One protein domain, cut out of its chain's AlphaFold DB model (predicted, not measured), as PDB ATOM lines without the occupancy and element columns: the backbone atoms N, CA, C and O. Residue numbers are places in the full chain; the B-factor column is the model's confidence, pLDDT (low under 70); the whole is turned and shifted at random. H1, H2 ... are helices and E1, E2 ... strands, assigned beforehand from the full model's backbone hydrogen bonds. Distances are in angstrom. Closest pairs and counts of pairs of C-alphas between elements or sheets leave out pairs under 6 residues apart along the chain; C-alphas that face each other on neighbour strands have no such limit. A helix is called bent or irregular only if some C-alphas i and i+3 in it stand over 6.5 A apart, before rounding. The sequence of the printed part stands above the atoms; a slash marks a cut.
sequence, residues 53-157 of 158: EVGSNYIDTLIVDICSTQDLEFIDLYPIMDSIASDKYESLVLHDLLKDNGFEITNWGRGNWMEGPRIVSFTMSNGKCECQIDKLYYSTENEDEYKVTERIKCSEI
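What this domain is: This is residues 53 to 157 of the 158 residues of an uncharacterized protein of Marinilabiliales bacterium (UniProt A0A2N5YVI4). The domain is one twisted antiparallel sheet, made mostly of a meander of four long strands, E2 to E5, with the short helix H2 packed on one face. The short strand E1 extends the sheet beyond E5, and helix H1 lies at that edge, only grazing the sheet. The printed part has 105 residues, with named elements in the order H1, E1, H2, E2, E3, E4, E5, and the sheet runs E1, E5, E4, E3, E2. The class is mixed, helices and strands. The whole is compact, with a radius of gyration of the C-alphas of 13.7 A, and its outline is elongated, spanning 42 by 26 by 22 A.

Where its parts are: H1, residues 56 to 64, begins at C-alpha 56 (-12.492, 12.343, 33.059) and is 14.9 A long; it is irregular, but only just, with C-alphas 57 and 60 6.9 A apart. E1 is residues 72 to 74, and H2 is residues 93 to 100, 10.8 A long. E2, residues 104 to 113, measures 24.9 A and bends by 53 degrees at residue 107. E3, residues 116 to 125, measures 27.2 A. E4, residues 129 to 139, measures 32.0 A. E5, residues 146 to 156, measures 32.9 A and ends at C-alpha 156 (10.765, 14.892, 29.101).

How they stand to each other: E2, E3, E4 and E5 form a meander, each strand the antiparallel neighbour of the one before. E2 and E3 form a hairpin, with N 109 and O 121 2.9 A apart, within hydrogen-bond range. In the hairpin of E3 and E4, N 122 and O 133 are 2.8 A apart; in that of E4 and E5, N 134 and O 151 are 2.9 A apart. E1, an edge strand, is antiparallel to E5 at 151 degrees, with N 74 and O 150 2.8 A apart. Residues 53 to 54 pair with residues 73 to 74 of E1, parallel. H2 is on the sheet; its closest C-alphas to E4 are those of His 95 and Ile 133, 7.0 A apart, and to E5 those of Leu 94 and Glu 150, 7.3 A apart. H1 only grazes the sheet, with its residues 56 to 62; the C-alphas of Ser 56 and Phe 74, the closest of H1 and E1, are 6.4 A apart. H1 and H2 are near each other, with 7 pairs of C-alphas within 10 A. In H2 every O i to N i+4 pair is within hydrogen-bond range; in H1 2 of 5 are, beside 4 of 6 O i to N i+3 pairs.

The domain as a whole: The two C-alphas farthest apart are those of Gly 127 and Asn 142, 42.5 A. The printed part has no cut. The link from E1 to H2 is long, residues 75 to 92, with no named element. The mean pLDDT of the printed part is 95.0, and no printed residue is under 70.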
ATOM      1  N   GLU A  53      -6.903   3.385  28.757       97.00
ATOM      2  CA  GLU A  53      -8.184   4.070  28.866       97.00
ATOM      3  C   GLU A  53      -8.443   4.528  30.308       97.00
ATOM      4  O   GLU A  53      -8.281   3.770  31.273       97.00
ATOM      5  N   VAL A  54      -8.848   5.785  30.455       97.62
ATOM      6  CA  VAL A  54      -9.189   6.423  31.728       97.62
ATOM      7  C   VAL A  54     -10.438   7.290  31.582       97.62
ATOM      8  O   VAL A  54     -10.820   7.687  30.482       97.62
ATOM      9  N   GLY A  55     -11.079   7.577  32.715       97.94
ATOM     10  CA  GLY A  55     -12.188   8.522  32.787       97.94
ATOM     11  C   GLY A  55     -11.730   9.960  33.045       97.94
ATOM     12  O   GLY A  55     -10.607  10.217  33.484       97.94
ATOM     13  N   SER A  56     -12.643  10.900  32.848       97.00
ATOM     14  CA  SER A  56     -12.492  12.343  33.059       97.00
ATOM     15  C   SER A  56     -12.092  12.693  34.495       97.00
ATOM     16  O   SER A  56     -11.372  13.662  34.732       97.00
ATOM     17  N   ASN A  57     -12.462  11.854  35.464       96.06
ATOM     18  CA  ASN A  57     -12.040  11.969  36.859       96.06
ATOM     19  C   ASN A  57     -10.525  11.772  37.075       96.06
ATOM     20  O   ASN A  57     -10.032  12.035  38.169       96.06
ATOM     21  N   TYR A  58      -9.788  11.300  36.066       96.38
ATOM     22  CA  TYR A  58      -8.335  11.151  36.123       96.38
ATOM     23  C   TYR A  58      -7.577  12.447  35.780       96.38
ATOM     24  O   TYR A  58      -6.373  12.521  36.022       96.38
ATOM     25  N   ILE A  59      -8.256  13.485  35.267       95.19
ATOM     26  CA  ILE A  59      -7.620  14.754  34.865       95.19
ATOM     27  C   ILE A  59      -6.818  15.375  36.014       95.19
ATOM     28  O   ILE A  59      -5.661  15.743  35.825       95.19
ATOM     29  N   ASP A  60      -7.380  15.420  37.222       92.31
ATOM     30  CA  ASP A  60      -6.691  16.004  38.380       92.31
ATOM     31  C   ASP A  60      -5.393  15.256  38.723       92.31
ATOM     32  O   ASP A  60      -4.432  15.853  39.204       92.31
ATOM     33  N   THR A  61      -5.350  13.945  38.457       93.38
ATOM     34  CA  THR A  61      -4.157  13.118  38.683       93.38
ATOM     35  C   THR A  61      -3.114  13.341  37.593       93.38
ATOM     36  O   THR A  61      -1.931  13.433  37.913       93.38
ATOM     37  N   LEU A  62      -3.543  13.484  36.334       92.94
ATOM     38  CA  LEU A  62      -2.662  13.793  35.204       92.94
ATOM     39  C   LEU A  62      -1.836  15.062  35.469       92.94
ATOM     40  O   LEU A  62      -0.632  15.049  35.243       92.94
ATOM     41  N   ILE A  63      -2.446  16.130  36.000       89.50
ATOM     42  CA  ILE A  63      -1.784  17.437  36.202       89.50
ATOM     43  C   ILE A  63      -0.576  17.358  37.144       89.50
ATOM     44  O   ILE A  63       0.390  18.104  36.977       89.50
ATOM     45  N   VAL A  64      -0.618  16.471  38.141       89.75
ATOM     46  CA  VAL A  64       0.426  16.387  39.175       89.75
ATOM     47  C   VAL A  64       1.766  15.940  38.590       89.75
ATOM     48  O   VAL A  64       2.808  16.398  39.060       89.75
ATOM     49  N   ASP A  65       1.748  15.076  37.574       87.81
ATOM     50  CA  ASP A  65       2.954  14.483  36.990       87.81
ATOM     51  C   ASP A  65       2.799  14.243  35.478       87.81
ATOM     52  O   ASP A  65       2.993  13.137  34.970       87.81
ATOM     53  N   ILE A  66       2.419  15.296  34.744       91.19
ATOM     54  CA  ILE A  66       2.172  15.241  33.289       91.19
ATOM     55  C   ILE A  66       3.363  14.615  32.545       91.19
ATOM     56  O   ILE A  66       3.172  13.775  31.669       91.19
ATOM     57  N   CYS A  67       4.590  14.994  32.912       91.56
ATOM     58  CA  CYS A  67       5.812  14.610  32.200       91.56
ATOM     59  C   CYS A  67       6.158  13.120  32.322       91.56
ATOM     60  O   CYS A  67       6.801  12.578  31.427       91.56
ATOM     61  N   SER A  68       5.739  12.475  33.414       88.19
ATOM     62  CA  SER A  68       6.037  11.063  33.700       88.19
ATOM     63  C   SER A  68       4.805  10.169  33.549       88.19
ATOM     64  O   SER A  68       4.828   8.992  33.924       88.19
ATOM     65  N   THR A  69       3.701  10.719  33.042       86.69
ATOM     66  CA  THR A  69       2.457   9.978  32.884       86.69
ATOM     67  C   THR A  69       2.570   9.005  31.711       86.69
ATOM     68  O   THR A  69       3.047   9.339  30.632       86.69
ATOM     69  N   GLN A  70       2.115   7.774  31.940       92.44
ATOM     70  CA  GLN A  70       1.884   6.779  30.889       92.44
ATOM     71  C   GLN A  70       0.953   7.318  29.790       92.44
ATOM     72  O   GLN A  70       0.068   8.105  30.088       92.44
ATOM     73  N   ASP A  71       1.078   6.826  28.558       95.75
ATOM     74  CA  ASP A  71       0.180   7.173  27.450       95.75
ATOM     75  C   ASP A  71      -1.295   6.888  27.844       95.75
ATOM     76  O   ASP A  71      -1.654   5.762  28.217       95.75
ATOM     77  N   LEU A  72      -2.152   7.919  27.818       97.19
ATOM     78  CA  LEU A  72      -3.559   7.846  28.249       97.19
ATOM     79  C   LEU A  72      -4.531   8.117  27.109       97.19
ATOM     80  O   LEU A  72      -4.284   8.981  26.272       97.19
ATOM     81  N   GLU A  73      -5.682   7.451  27.152       97.81
ATOM     82  CA  GLU A  73      -6.856   7.807  26.360       97.81
ATOM     83  C   GLU A  73      -8.043   8.097  27.277       97.81
ATOM     84  O   GLU A  73      -8.455   7.251  28.067       97.81
ATOM     85  N   PHE A  74      -8.614   9.291  27.172       98.19
ATOM     86  CA  PHE A  74      -9.782   9.688  27.942       98.19
ATOM     87  C   PHE A  74     -11.058   9.412  27.151       98.19
ATOM     88  O   PHE A  74     -11.340  10.073  26.147       98.19
ATOM     89  N   ILE A  75     -11.839   8.437  27.610       97.75
ATOM     90  CA  ILE A  75     -12.945   7.853  26.833       97.75
ATOM     91  C   ILE A  75     -14.317   8.504  27.066       97.75
ATOM     92  O   ILE A  75     -15.283   8.128  26.405       97.75
ATOM     93  N   ASP A  76     -14.418   9.445  28.004       97.12
ATOM     94  CA  ASP A  76     -15.674  10.030  28.500       97.12
ATOM     95  C   ASP A  76     -15.619  11.567  28.653       97.12
ATOM     96  O   ASP A  76     -16.451  12.149  29.349       97.12
ATOM     97  N   LEU A  77     -14.660  12.247  28.008       97.06
ATOM     98  CA  LEU A  77     -14.597  13.722  28.000       97.06
ATOM     99  C   LEU A  77     -15.752  14.357  27.225       97.06
ATOM    100  O   LEU A  77     -16.118  15.506  27.473       97.06
ATOM    101  N   TYR A  78     -16.300  13.611  26.270       96.75
ATOM    102  CA  TYR A  78     -17.306  14.079  25.335       96.75
ATOM    103  C   TYR A  78     -18.518  13.151  25.345       96.75
ATOM    104  O   TYR A  78     -18.366  11.932  25.471       96.75
ATOM    105  N   PRO A  79     -19.733  13.695  25.166       96.56
ATOM    106  CA  PRO A  79     -20.870  12.868  24.799       96.56
ATOM    107  C   PRO A  79     -20.673  12.291  23.388       96.56
ATOM    108  O   PRO A  79     -19.832  12.762  22.620       96.56
ATOM    109  N   ILE A  80     -21.502  11.312  23.020       96.44
ATOM    110  CA  ILE A  80     -21.653  10.923  21.613       96.44
ATOM    111  C   ILE A  80     -22.108  12.146  20.814       96.44
ATOM    112  O   ILE A  80     -23.001  12.881  21.244       96.44
ATOM    113  N   MET A  81     -21.466  12.373  19.673       95.62
ATOM    114  CA  MET A  81     -21.704  13.536  18.823       95.62
ATOM    115  C   MET A  81     -22.371  13.127  17.516       95.62
ATOM    116  O   MET A  81     -22.013  12.111  16.940       95.62
ATOM    117  N   ASP A  82     -23.283  13.958  17.019       95.94
ATOM    118  CA  ASP A  82     -23.982  13.778  15.736       95.94
ATOM    119  C   ASP A  82     -23.247  14.425  14.544       95.94
ATOM    120  O   ASP A  82     -23.716  14.453  13.406       95.94
ATOM    121  N   SER A  83     -22.115  15.066  14.824       94.19
ATOM    122  CA  SER A  83     -21.399  15.881  13.859       94.19
ATOM    123  C   SER A  83     -19.947  16.076  14.270       94.19
ATOM    124  O   SER A  83     -19.579  16.014  15.443       94.19
ATOM    125  N   ILE A  84     -19.102  16.332  13.279       93.44
ATOM    126  CA  ILE A  84     -17.692  16.650  13.483       93.44
ATOM    127  C   ILE A  84     -17.536  18.169  13.507       93.44
ATOM    128  O   ILE A  84     -17.949  18.858  12.568       93.44
ATOM    129  N   ALA A  85     -16.915  18.699  14.562       90.88
ATOM    130  CA  ALA A  85     -16.687  20.132  14.684       90.88
ATOM    131  C   ALA A  85     -15.805  20.659  13.536       90.88
ATOM    132  O   ALA A  85     -14.836  20.032  13.106       90.88
ATOM    133  N   SER A  86     -16.124  21.855  13.034       91.19
ATOM    134  CA  SER A  86     -15.232  22.545  12.098       91.19
ATOM    135  C   SER A  86     -13.978  23.030  12.826       91.19
ATOM    136  O   SER A  86     -14.098  23.486  13.960       91.19
ATOM    137  N   ASP A  87     -12.836  23.099  12.139       86.56
ATOM    138  CA  ASP A  87     -11.552  23.559  12.701       86.56
ATOM    139  C   ASP A  87     -11.641  24.863  13.505       86.56
ATOM    140  O   ASP A  87     -10.977  25.016  14.521       86.56
ATOM    141  N   LYS A  88     -12.479  25.812  13.072       85.69
ATOM    142  CA  LYS A  88     -12.648  27.110  13.744       85.69
ATOM    143  C   LYS A  88     -13.190  26.986  15.176       85.69
ATOM    144  O   LYS A  88     -12.951  27.871  15.990       85.69
ATOM    145  N   TYR A  89     -13.971  25.943  15.440       85.31
ATOM    146  CA  TYR A  89     -14.636  25.693  16.720       85.31
ATOM    147  C   TYR A  89     -14.096  24.432  17.401       85.31
ATOM    148  O   TYR A  89     -14.677  23.973  18.380       85.31
ATOM    149  N   GLU A  90     -13.023  23.849  16.865       86.50
ATOM    150  CA  GLU A  90     -12.380  22.690  17.461       86.50
ATOM    151  C   GLU A  90     -11.694  23.129  18.760       86.50
ATOM    152  O   GLU A  90     -10.803  23.976  18.744       86.50
ATOM    153  N   SER A  91     -12.137  22.558  19.877       88.56
ATOM    154  CA  SER A  91     -11.507  22.695  21.192       88.56
ATOM    155  C   SER A  91     -11.164  21.305  21.701       88.56
ATOM    156  O   SER A  91     -11.922  20.353  21.459       88.56
ATOM    157  N   LEU A  92     -10.028  21.209  22.384       94.56
ATOM    158  CA  LEU A  92      -9.558  20.004  23.049       94.56
ATOM    159  C   LEU A  92      -9.452  20.293  24.545       94.56
ATOM    160  O   LEU A  92      -8.829  21.278  24.941       94.56
ATOM    161  N   VAL A  93     -10.037  19.434  25.372       96.62
ATOM    162  CA  VAL A  93     -10.040  19.600  26.832       96.62
ATOM    163  C   VAL A  93      -8.615  19.512  27.372       96.62
ATOM    164  O   VAL A  93      -8.219  20.344  28.187       96.62
ATOM    165  N   LEU A  94      -7.812  18.558  26.889       97.25
ATOM    166  CA  LEU A  94      -6.423  18.406  27.322       97.25
ATOM    167  C   LEU A  94      -5.535  19.537  26.794       97.25
ATOM    168  O   LEU A  94      -4.612  19.949  27.488       97.25
ATOM    169  N   HIS A  95      -5.827  20.095  25.615       95.88
ATOM    170  CA  HIS A  95      -5.120  21.281  25.110       95.88
ATOM    171  C   HIS A  95      -5.325  22.480  26.036       95.88
ATOM    172  O   HIS A  95      -4.356  23.127  26.435       95.88
ATOM    173  N   ASP A  96      -6.580  22.767  26.386       95.94
ATOM    174  CA  ASP A  96      -6.913  23.897  27.250       95.94
ATOM    175  C   ASP A  96      -6.289  23.699  28.641       95.94
ATOM    176  O   ASP A  96      -5.676  24.618  29.186       95.94
ATOM    177  N   LEU A  97      -6.314  22.461  29.146       96.00
ATOM    178  CA  LEU A  97      -5.641  22.080  30.381       96.00
ATOM    179  C   LEU A  97      -4.123  22.318  30.336       96.00
ATOM    180  O   LEU A  97      -3.566  22.918  31.257       96.00
ATOM    181  N   LEU A  98      -3.430  21.838  29.299       96.12
ATOM    182  CA  LEU A  98      -1.978  22.009  29.184       96.12
ATOM    183  C   LEU A  98      -1.602  23.486  29.044       96.12
ATOM    184  O   LEU A  98      -0.631  23.940  29.654       96.12
ATOM    185  N   LYS A  99      -2.392  24.255  28.295       96.62
ATOM    186  CA  LYS A  99      -2.200  25.698  28.141       96.62
ATOM    187  C   LYS A  99      -2.277  26.431  29.481       96.62
ATOM    188  O   LYS A  99      -1.409  27.256  29.772       96.62
ATOM    189  N   ASP A 100      -3.251  26.090  30.321       95.81
ATOM    190  CA  ASP A 100      -3.378  26.651  31.672       95.81
ATOM    191  C   ASP A 100      -2.201  26.262  32.591       95.81
ATOM    192  O   ASP A 100      -1.905  26.963  33.560       95.81
ATOM    193  N   ASN A 101      -1.472  25.195  32.247       94.44
ATOM    194  CA  ASN A 101      -0.262  24.729  32.931       94.44
ATOM    195  C   ASN A 101       1.048  25.185  32.254       94.44
ATOM    196  O   ASN A 101       2.122  24.646  32.531       94.44
ATOM    197  N   GLY A 102       0.982  26.202  31.390       96.38
ATOM    198  CA  GLY A 102       2.158  26.853  30.808       96.38
ATOM    199  C   GLY A 102       2.786  26.118  29.625       96.38
ATOM    200  O   GLY A 102       3.935  26.401  29.289       96.38
ATOM    201  N   PHE A 103       2.067  25.184  29.000       97.25
ATOM    202  CA  PHE A 103       2.475  24.619  27.717       97.25
ATOM    203  C   PHE A 103       2.055  25.536  26.562       97.25
ATOM    204  O   PHE A 103       0.963  26.106  26.550       97.25
ATOM    205  N   GLU A 104       2.903  25.624  25.545       98.00
ATOM    206  CA  GLU A 104       2.664  26.367  24.311       98.00
ATOM    207  C   GLU A 104       2.609  25.410  23.119       98.00
ATOM    208  O   GLU A 104       3.324  24.410  23.087       98.00
ATOM    209  N   ILE A 105       1.772  25.709  22.122       97.38
ATOM    210  CA  ILE A 105       1.679  24.902  20.897       97.38
ATOM    211  C   ILE A 105       2.978  25.042  20.097       97.38
ATOM    212  O   ILE A 105       3.338  26.145  19.686       97.38
ATOM    213  N   THR A 106       3.630  23.920  19.805       98.12
ATOM    214  CA  THR A 106       4.810  23.847  18.931       98.12
ATOM    215  C   THR A 106       4.456  23.336  17.536       98.12
ATOM    216  O   THR A 106       5.079  23.744  16.555       98.12
ATOM    217  N   ASN A 107       3.429  22.490  17.419       97.69
ATOM    218  CA  ASN A 107       2.931  21.973  16.146       97.69
ATOM    219  C   ASN A 107       1.431  21.652  16.221       97.69
ATOM    220  O   ASN A 107       0.895  21.403  17.300       97.69
ATOM    221  N   TRP A 108       0.747  21.634  15.076       96.38
ATOM    222  CA  TRP A 108      -0.633  21.159  14.989       96.38
ATOM    223  C   TRP A 108      -0.942  20.574  13.609       96.38
ATOM    224  O   TRP A 108      -0.330  20.938  12.603       96.38
ATOM    225  N   GLY A 109      -1.924  19.679  13.550       95.56
ATOM    226  CA  GLY A 109      -2.354  19.048  12.312       95.56
ATOM    227  C   GLY A 109      -3.742  18.427  12.404       95.56
ATOM    228  O   GLY A 109      -4.341  18.321  13.471       95.56
ATOM    229  N   ARG A 110      -4.262  18.013  11.249       95.94
ATOM    230  CA  ARG A 110      -5.522  17.273  11.128       95.94
ATOM    231  C   ARG A 110      -5.437  16.262   9.997       95.94
ATOM    232  O   ARG A 110      -4.733  16.485   9.012       95.94
ATOM    233  N   GLY A 111      -6.218  15.200  10.104       94.94
ATOM    234  CA  GLY A 111      -6.304  14.173   9.077       94.94
ATOM    235  C   GLY A 111      -7.449  13.212   9.339       94.94
ATOM    236  O   GLY A 111      -8.332  13.491  10.146       94.94
ATOM    237  N   ASN A 112      -7.388  12.070   8.667       94.88
ATOM    238  CA  ASN A 112      -8.232  10.913   8.940       94.88
ATOM    239  C   ASN A 112      -7.368   9.853   9.629       94.88
ATOM    240  O   ASN A 112      -6.138   9.918   9.555       94.88
ATOM    241  N   TRP A 113      -7.991   8.863  10.259       92.25
ATOM    242  CA  TRP A 113      -7.263   7.804  10.946       92.25
ATOM    243  C   TRP A 113      -7.966   6.452  10.778       92.25
ATOM    244  O   TRP A 113      -9.019   6.373  10.151       92.25
ATOM    245  N   MET A 114      -7.344   5.366  11.240       91.88
ATOM    246  CA  MET A 114      -7.790   4.008  10.898       91.88
ATOM    247  C   MET A 114      -9.211   3.697  11.385       91.88
ATOM    248  O   MET A 114      -9.959   3.030  10.676       91.88
ATOM    249  N   GLU A 115      -9.583   4.195  12.564       91.81
ATOM    250  CA  GLU A 115     -10.852   3.856  13.222       91.81
ATOM    251  C   GLU A 115     -11.912   4.952  13.083       91.81
ATOM    252  O   GLU A 115     -12.997   4.866  13.662       91.81
ATOM    253  N   GLY A 116     -11.640   5.991  12.290       93.12
ATOM    254  CA  GLY A 116     -12.666   6.980  12.043       93.12
ATOM    255  C   GLY A 116     -12.286   8.164  11.164       93.12
ATOM    256  O   GLY A 116     -11.163   8.307  10.670       93.12
ATOM    257  N   PRO A 117     -13.273   9.034  10.924       94.81
ATOM    258  CA  PRO A 117     -13.203  10.030   9.865       94.81
ATOM    259  C   PRO A 117     -12.250  11.181  10.166       94.81
ATOM    260  O   PRO A 117     -11.871  11.885   9.234       94.81
ATOM    261  N   ARG A 118     -11.879  11.416  11.434       95.88
ATOM    262  CA  ARG A 118     -11.059  12.576  11.793       95.88
ATOM    263  C   ARG A 118     -10.172  12.355  13.010       95.88
ATOM    264  O   ARG A 118     -10.607  11.809  14.020       95.88
ATOM    265  N   ILE A 119      -8.960  12.889  12.903       96.81
ATOM    266  CA  ILE A 119      -8.030  13.152  13.998       96.81
ATOM    267  C   ILE A 119      -7.589  14.620  13.944       96.81
ATOM    268  O   ILE A 119      -7.363  15.166  12.856       96.81
ATOM    269  N   VAL A 120      -7.472  15.254  15.107       96.94
ATOM    270  CA  VAL A 120      -6.840  16.570  15.276       96.94
ATOM    271  C   VAL A 120      -5.734  16.442  16.307       96.94
ATOM    272  O   VAL A 120      -5.996  16.010  17.423       96.94
ATOM    273  N   SER A 121      -4.524  16.838  15.934       97.31
ATOM    274  CA  SER A 121      -3.318  16.629  16.729       97.31
ATOM    275  C   SER A 121      -2.673  17.957  17.089       97.31
ATOM    276  O   SER A 121      -2.500  18.819  16.224       97.31
ATOM    277  N   PHE A 122      -2.264  18.097  18.344       97.38
ATOM    278  CA  PHE A 122      -1.453  19.200  18.842       97.38
ATOM    279  C   PHE A 122      -0.188  18.645  19.481       97.38
ATOM    280  O   PHE A 122      -0.247  17.710  20.272       97.38
ATOM    281  N   THR A 123       0.948  19.258  19.180       98.06
ATOM    282  CA  THR A 123       2.171  19.098  19.966       98.06
ATOM    283  C   THR A 123       2.352  20.366  20.782       98.06
ATOM    284  O   THR A 123       2.259  21.473  20.241       98.06
ATOM    285  N   MET A 124       2.568  20.215  22.084       97.94
ATOM    286  CA  MET A 124       2.721  21.325  23.017       97.94
ATOM    287  C   MET A 124       3.930  21.111  23.922       97.94
ATOM    288  O   MET A 124       4.212  19.985  24.318       97.94
ATOM    289  N   SER A 125       4.618  22.184  24.306       97.88
ATOM    290  CA  SER A 125       5.776  22.116  25.199       97.88
ATOM    291  C   SER A 125       5.798  23.253  26.214       97.88
ATOM    292  O   SER A 125       5.397  24.370  25.909       97.88
ATOM    293  N   ASN A 126       6.313  22.981  27.414       96.56
ATOM    294  CA  ASN A 126       6.627  23.993  28.431       96.56
ATOM    295  C   ASN A 126       8.147  24.188  28.632       96.56
ATOM    296  O   ASN A 126       8.587  24.733  29.648       96.56
ATOM    297  N   GLY A 127       8.966  23.676  27.708       95.81
ATOM    298  CA  GLY A 127      10.430  23.706  27.773       95.81
ATOM    299  C   GLY A 127      11.075  22.653  28.684       95.81
ATOM    300  O   GLY A 127      12.294  22.519  28.657       95.81
ATOM    301  N   LYS A 128      10.294  21.901  29.471       94.75
ATOM    302  CA  LYS A 128      10.763  20.723  30.234       94.75
ATOM    303  C   LYS A 128      10.204  19.416  29.684       94.75
ATOM    304  O   LYS A 128      10.838  18.374  29.788       94.75
ATOM    305  N   CYS A 129       9.002  19.478  29.135       96.06
ATOM    306  CA  CYS A 129       8.266  18.353  28.594       96.06
ATOM    307  C   CYS A 129       7.629  18.754  27.265       96.06
ATOM    308  O   CYS A 129       7.276  19.922  27.060       96.06
ATOM    309  N   GLU A 130       7.507  17.782  26.372       97.44
ATOM    310  CA  GLU A 130       6.689  17.853  25.171       97.44
ATOM    311  C   GLU A 130       5.557  16.830  25.277       97.44
ATOM    312  O   GLU A 130       5.782  15.684  25.664       97.44
ATOM    313  N   CYS A 131       4.343  17.255  24.941       97.75
ATOM    314  CA  CYS A 131       3.158  16.417  24.908       97.75
ATOM    315  C   CYS A 131       2.519  16.462  23.522       97.75
ATOM    316  O   CYS A 131       2.308  17.538  22.960       97.75
ATOM    317  N   GLN A 132       2.151  15.297  23.003       97.56
ATOM    318  CA  GLN A 132       1.226  15.158  21.890       97.56
ATOM    319  C   GLN A 132      -0.175  14.892  22.441       97.56
ATOM    320  O   GLN A 132      -0.358  13.999  23.268       97.56
ATOM    321  N   ILE A 133      -1.152  15.658  21.964       97.69
ATOM    322  CA  ILE A 133      -2.571  15.469  22.246       97.69
ATOM    323  C   ILE A 133      -3.287  15.205  20.930       97.69
ATOM    324  O   ILE A 133      -3.189  16.012  20.006       97.69
ATOM    325  N   ASP A 134      -4.057  14.124  20.872       97.56
ATOM    326  CA  ASP A 134      -4.868  13.777  19.711       97.56
ATOM    327  C   ASP A 134      -6.342  13.712  20.098       97.56
ATOM    328  O   ASP A 134      -6.714  12.937  20.971       97.56
ATOM    329  N   LYS A 135      -7.198  14.465  19.411       97.81
ATOM    330  CA  LYS A 135      -8.650  14.281  19.460       97.81
ATOM    331  C   LYS A 135      -9.089  13.368  18.338       97.81
ATOM    332  O   LYS A 135      -8.836  13.656  17.167       97.81
ATOM    333  N   LEU A 136      -9.768  12.292  18.703       97.19
ATOM    334  CA  LEU A 136     -10.143  11.213  17.804       97.19
ATOM    335  C   LEU A 136     -11.655  11.147  17.681       97.19
ATOM    336  O   LEU A 136     -12.366  11.129  18.682       97.19
ATOM    337  N   TYR A 137     -12.135  11.076  16.445       96.88
ATOM    338  CA  TYR A 137     -13.529  10.790  16.134       96.88
ATOM    339  C   TYR A 137     -13.599   9.349  15.639       96.88
ATOM    340  O   TYR A 137     -13.092   9.062  14.553       96.88
ATOM    341  N   TYR A 138     -14.184   8.460  16.435       96.25
ATOM    342  CA  TYR A 138     -14.433   7.062  16.095       96.25
ATOM    343  C   TYR A 138     -15.776   6.936  15.389       96.25
ATOM    344  O   TYR A 138     -16.767   7.516  15.841       96.25
ATOM    345  N   SER A 139     -15.826   6.132  14.329       94.19
ATOM    346  CA  SER A 139     -17.108   5.702  13.766       94.19
ATOM    347  C   SER A 139     -17.843   4.797  14.759       94.19
ATOM    348  O   SER A 139     -17.216   3.982  15.438       94.19
ATOM    349  N   THR A 140     -19.167   4.915  14.841       94.25
ATOM    350  CA  THR A 140     -20.007   4.013  15.646       94.25
ATOM    351  C   THR A 140     -20.855   3.107  14.746       94.25
ATOM    352  O   THR A 140     -20.735   3.144  13.523       94.25
ATOM    353  N   GLU A 141     -21.709   2.265  15.341       94.81
ATOM    354  CA  GLU A 141     -22.696   1.476  14.586       94.81
ATOM    355  C   GLU A 141     -23.733   2.359  13.868       94.81
ATOM    356  O   GLU A 141     -24.335   1.923  12.888       94.81
ATOM    357  N   ASN A 142     -23.936   3.591  14.343       95.31
ATOM    358  CA  ASN A 142     -24.774   4.587  13.693       95.31
ATOM    359  C   ASN A 142     -23.883   5.531  12.862       95.31
ATOM    360  O   ASN A 142     -23.002   6.195  13.402       95.31
ATOM    361  N   GLU A 143     -24.105   5.582  11.544       89.44
ATOM    362  CA  GLU A 143     -23.253   6.318  10.590       89.44
ATOM    363  C   GLU A 143     -23.180   7.830  10.869       89.44
ATOM    364  O   GLU A 143     -22.191   8.477  10.512       89.44
ATOM    365  N   ASP A 144     -24.201   8.369  11.540       91.81
ATOM    366  CA  ASP A 144     -24.303   9.781  11.906       91.81
ATOM    367  C   ASP A 144     -23.812  10.067  13.339       91.81
ATOM    368  O   ASP A 144     -23.869  11.210  13.782       91.81
ATOM    369  N   GLU A 145     -23.332   9.063  14.082       96.38
ATOM    370  CA  GLU A 145     -22.835   9.222  15.453       96.38
ATOM    371  C   GLU A 145     -21.340   8.916  15.570       96.38
ATOM    372  O   GLU A 145     -20.823   7.925  15.042       96.38
ATOM    373  N   TYR A 146     -20.654   9.739  16.362       96.56
ATOM    374  CA  TYR A 146     -19.230   9.631  16.640       96.56
ATOM    375  C   TYR A 146     -18.971   9.523  18.140       96.56
ATOM    376  O   TYR A 146     -19.424  10.361  18.928       96.56
ATOM    377  N   LYS A 147     -18.171   8.527  18.536       97.44
ATOM    378  CA  LYS A 147     -17.519   8.523  19.853       97.44
ATOM    379  C   LYS A 147     -16.278   9.404  19.750       97.44
ATOM    380  O   LYS A 147     -15.475   9.227  18.836       97.44
ATOM    381  N   VAL A 148     -16.125  10.348  20.673       97.50
ATOM    382  CA  VAL A 148     -15.004  11.293  20.669       97.50
ATOM    383  C   VAL A 148     -14.159  11.097  21.916       97.50
ATOM    384  O   VAL A 148     -14.684  11.105  23.028       97.50
ATOM    385  N   THR A 149     -12.855  10.925  21.730       97.94
ATOM    386  CA  THR A 149     -11.885  10.780  22.825       97.94
ATOM    387  C   THR A 149     -10.719  11.738  22.626       97.94
ATOM    388  O   THR A 149     -10.534  12.301  21.541       97.94
ATOM    389  N   GLU A 150      -9.921  11.917  23.678       98.31
ATOM    390  CA  GLU A 150      -8.591  12.510  23.549       98.31
ATOM    391  C   GLU A 150      -7.516  11.572  24.078       98.31
ATOM    392  O   GLU A 150      -7.660  10.984  25.151       98.31
ATOM    393  N   ARG A 151      -6.417  11.473  23.336       97.56
ATOM    394  CA  ARG A 151      -5.186  10.814  23.758       97.56
ATOM    395  C   ARG A 151      -4.157  11.844  24.166       97.56
ATOM    396  O   ARG A 151      -4.084  12.909  23.559       97.56
ATOM    397  N   ILE A 152      -3.339  11.500  25.148       97.44
ATOM    398  CA  ILE A 152      -2.161  12.276  25.518       97.44
ATOM    399  C   ILE A 152      -0.964  11.358  25.719       97.44
ATOM    400  O   ILE A 152      -1.057  10.302  26.346       97.44
ATOM    401  N   LYS A 153       0.164  11.804  25.180       96.62
ATOM    402  CA  LYS A 153       1.478  11.203  25.345       96.62
ATOM    403  C   LYS A 153       2.472  12.306  25.641       96.62
ATOM    404  O   LYS A 153       2.564  13.250  24.863       96.62
ATOM    405  N   CYS A 154       3.220  12.173  26.727       96.25
ATOM    406  CA  CYS A 154       4.201  13.165  27.143       96.25
ATOM    407  C   CYS A 154       5.577  12.529  27.332       96.25
ATOM    408  O   CYS A 154       5.695  11.361  27.700       96.25
ATOM    409  N   SER A 155       6.619  13.311  27.082       94.56
ATOM    410  CA  SER A 155       8.006  12.941  27.353       94.56
ATOM    411  C   SER A 155       8.790  14.141  27.866       94.56
ATOM    412  O   SER A 155       8.523  15.283  27.480       94.56
ATOM    413  N   GLU A 156       9.773  13.887  28.725       94.94
ATOM    414  CA  GLU A 156      10.765  14.892  29.101       94.94
ATOM    415  C   GLU A 156      11.618  15.285  27.887       94.94
ATOM    416  O   GLU A 156      11.891  14.470  27.004       94.94
ATOM    417  N   ILE A 157      12.017  16.553  27.838       92.75
ATOM    418  CA  ILE A 157      12.945  17.072  26.835       92.75
ATOM    419  C   ILE A 157      14.347  16.989  27.444       92.75
ATOM    420  O   ILE A 157      14.610  17.650  28.451       92.75
TER     421      ILE A 157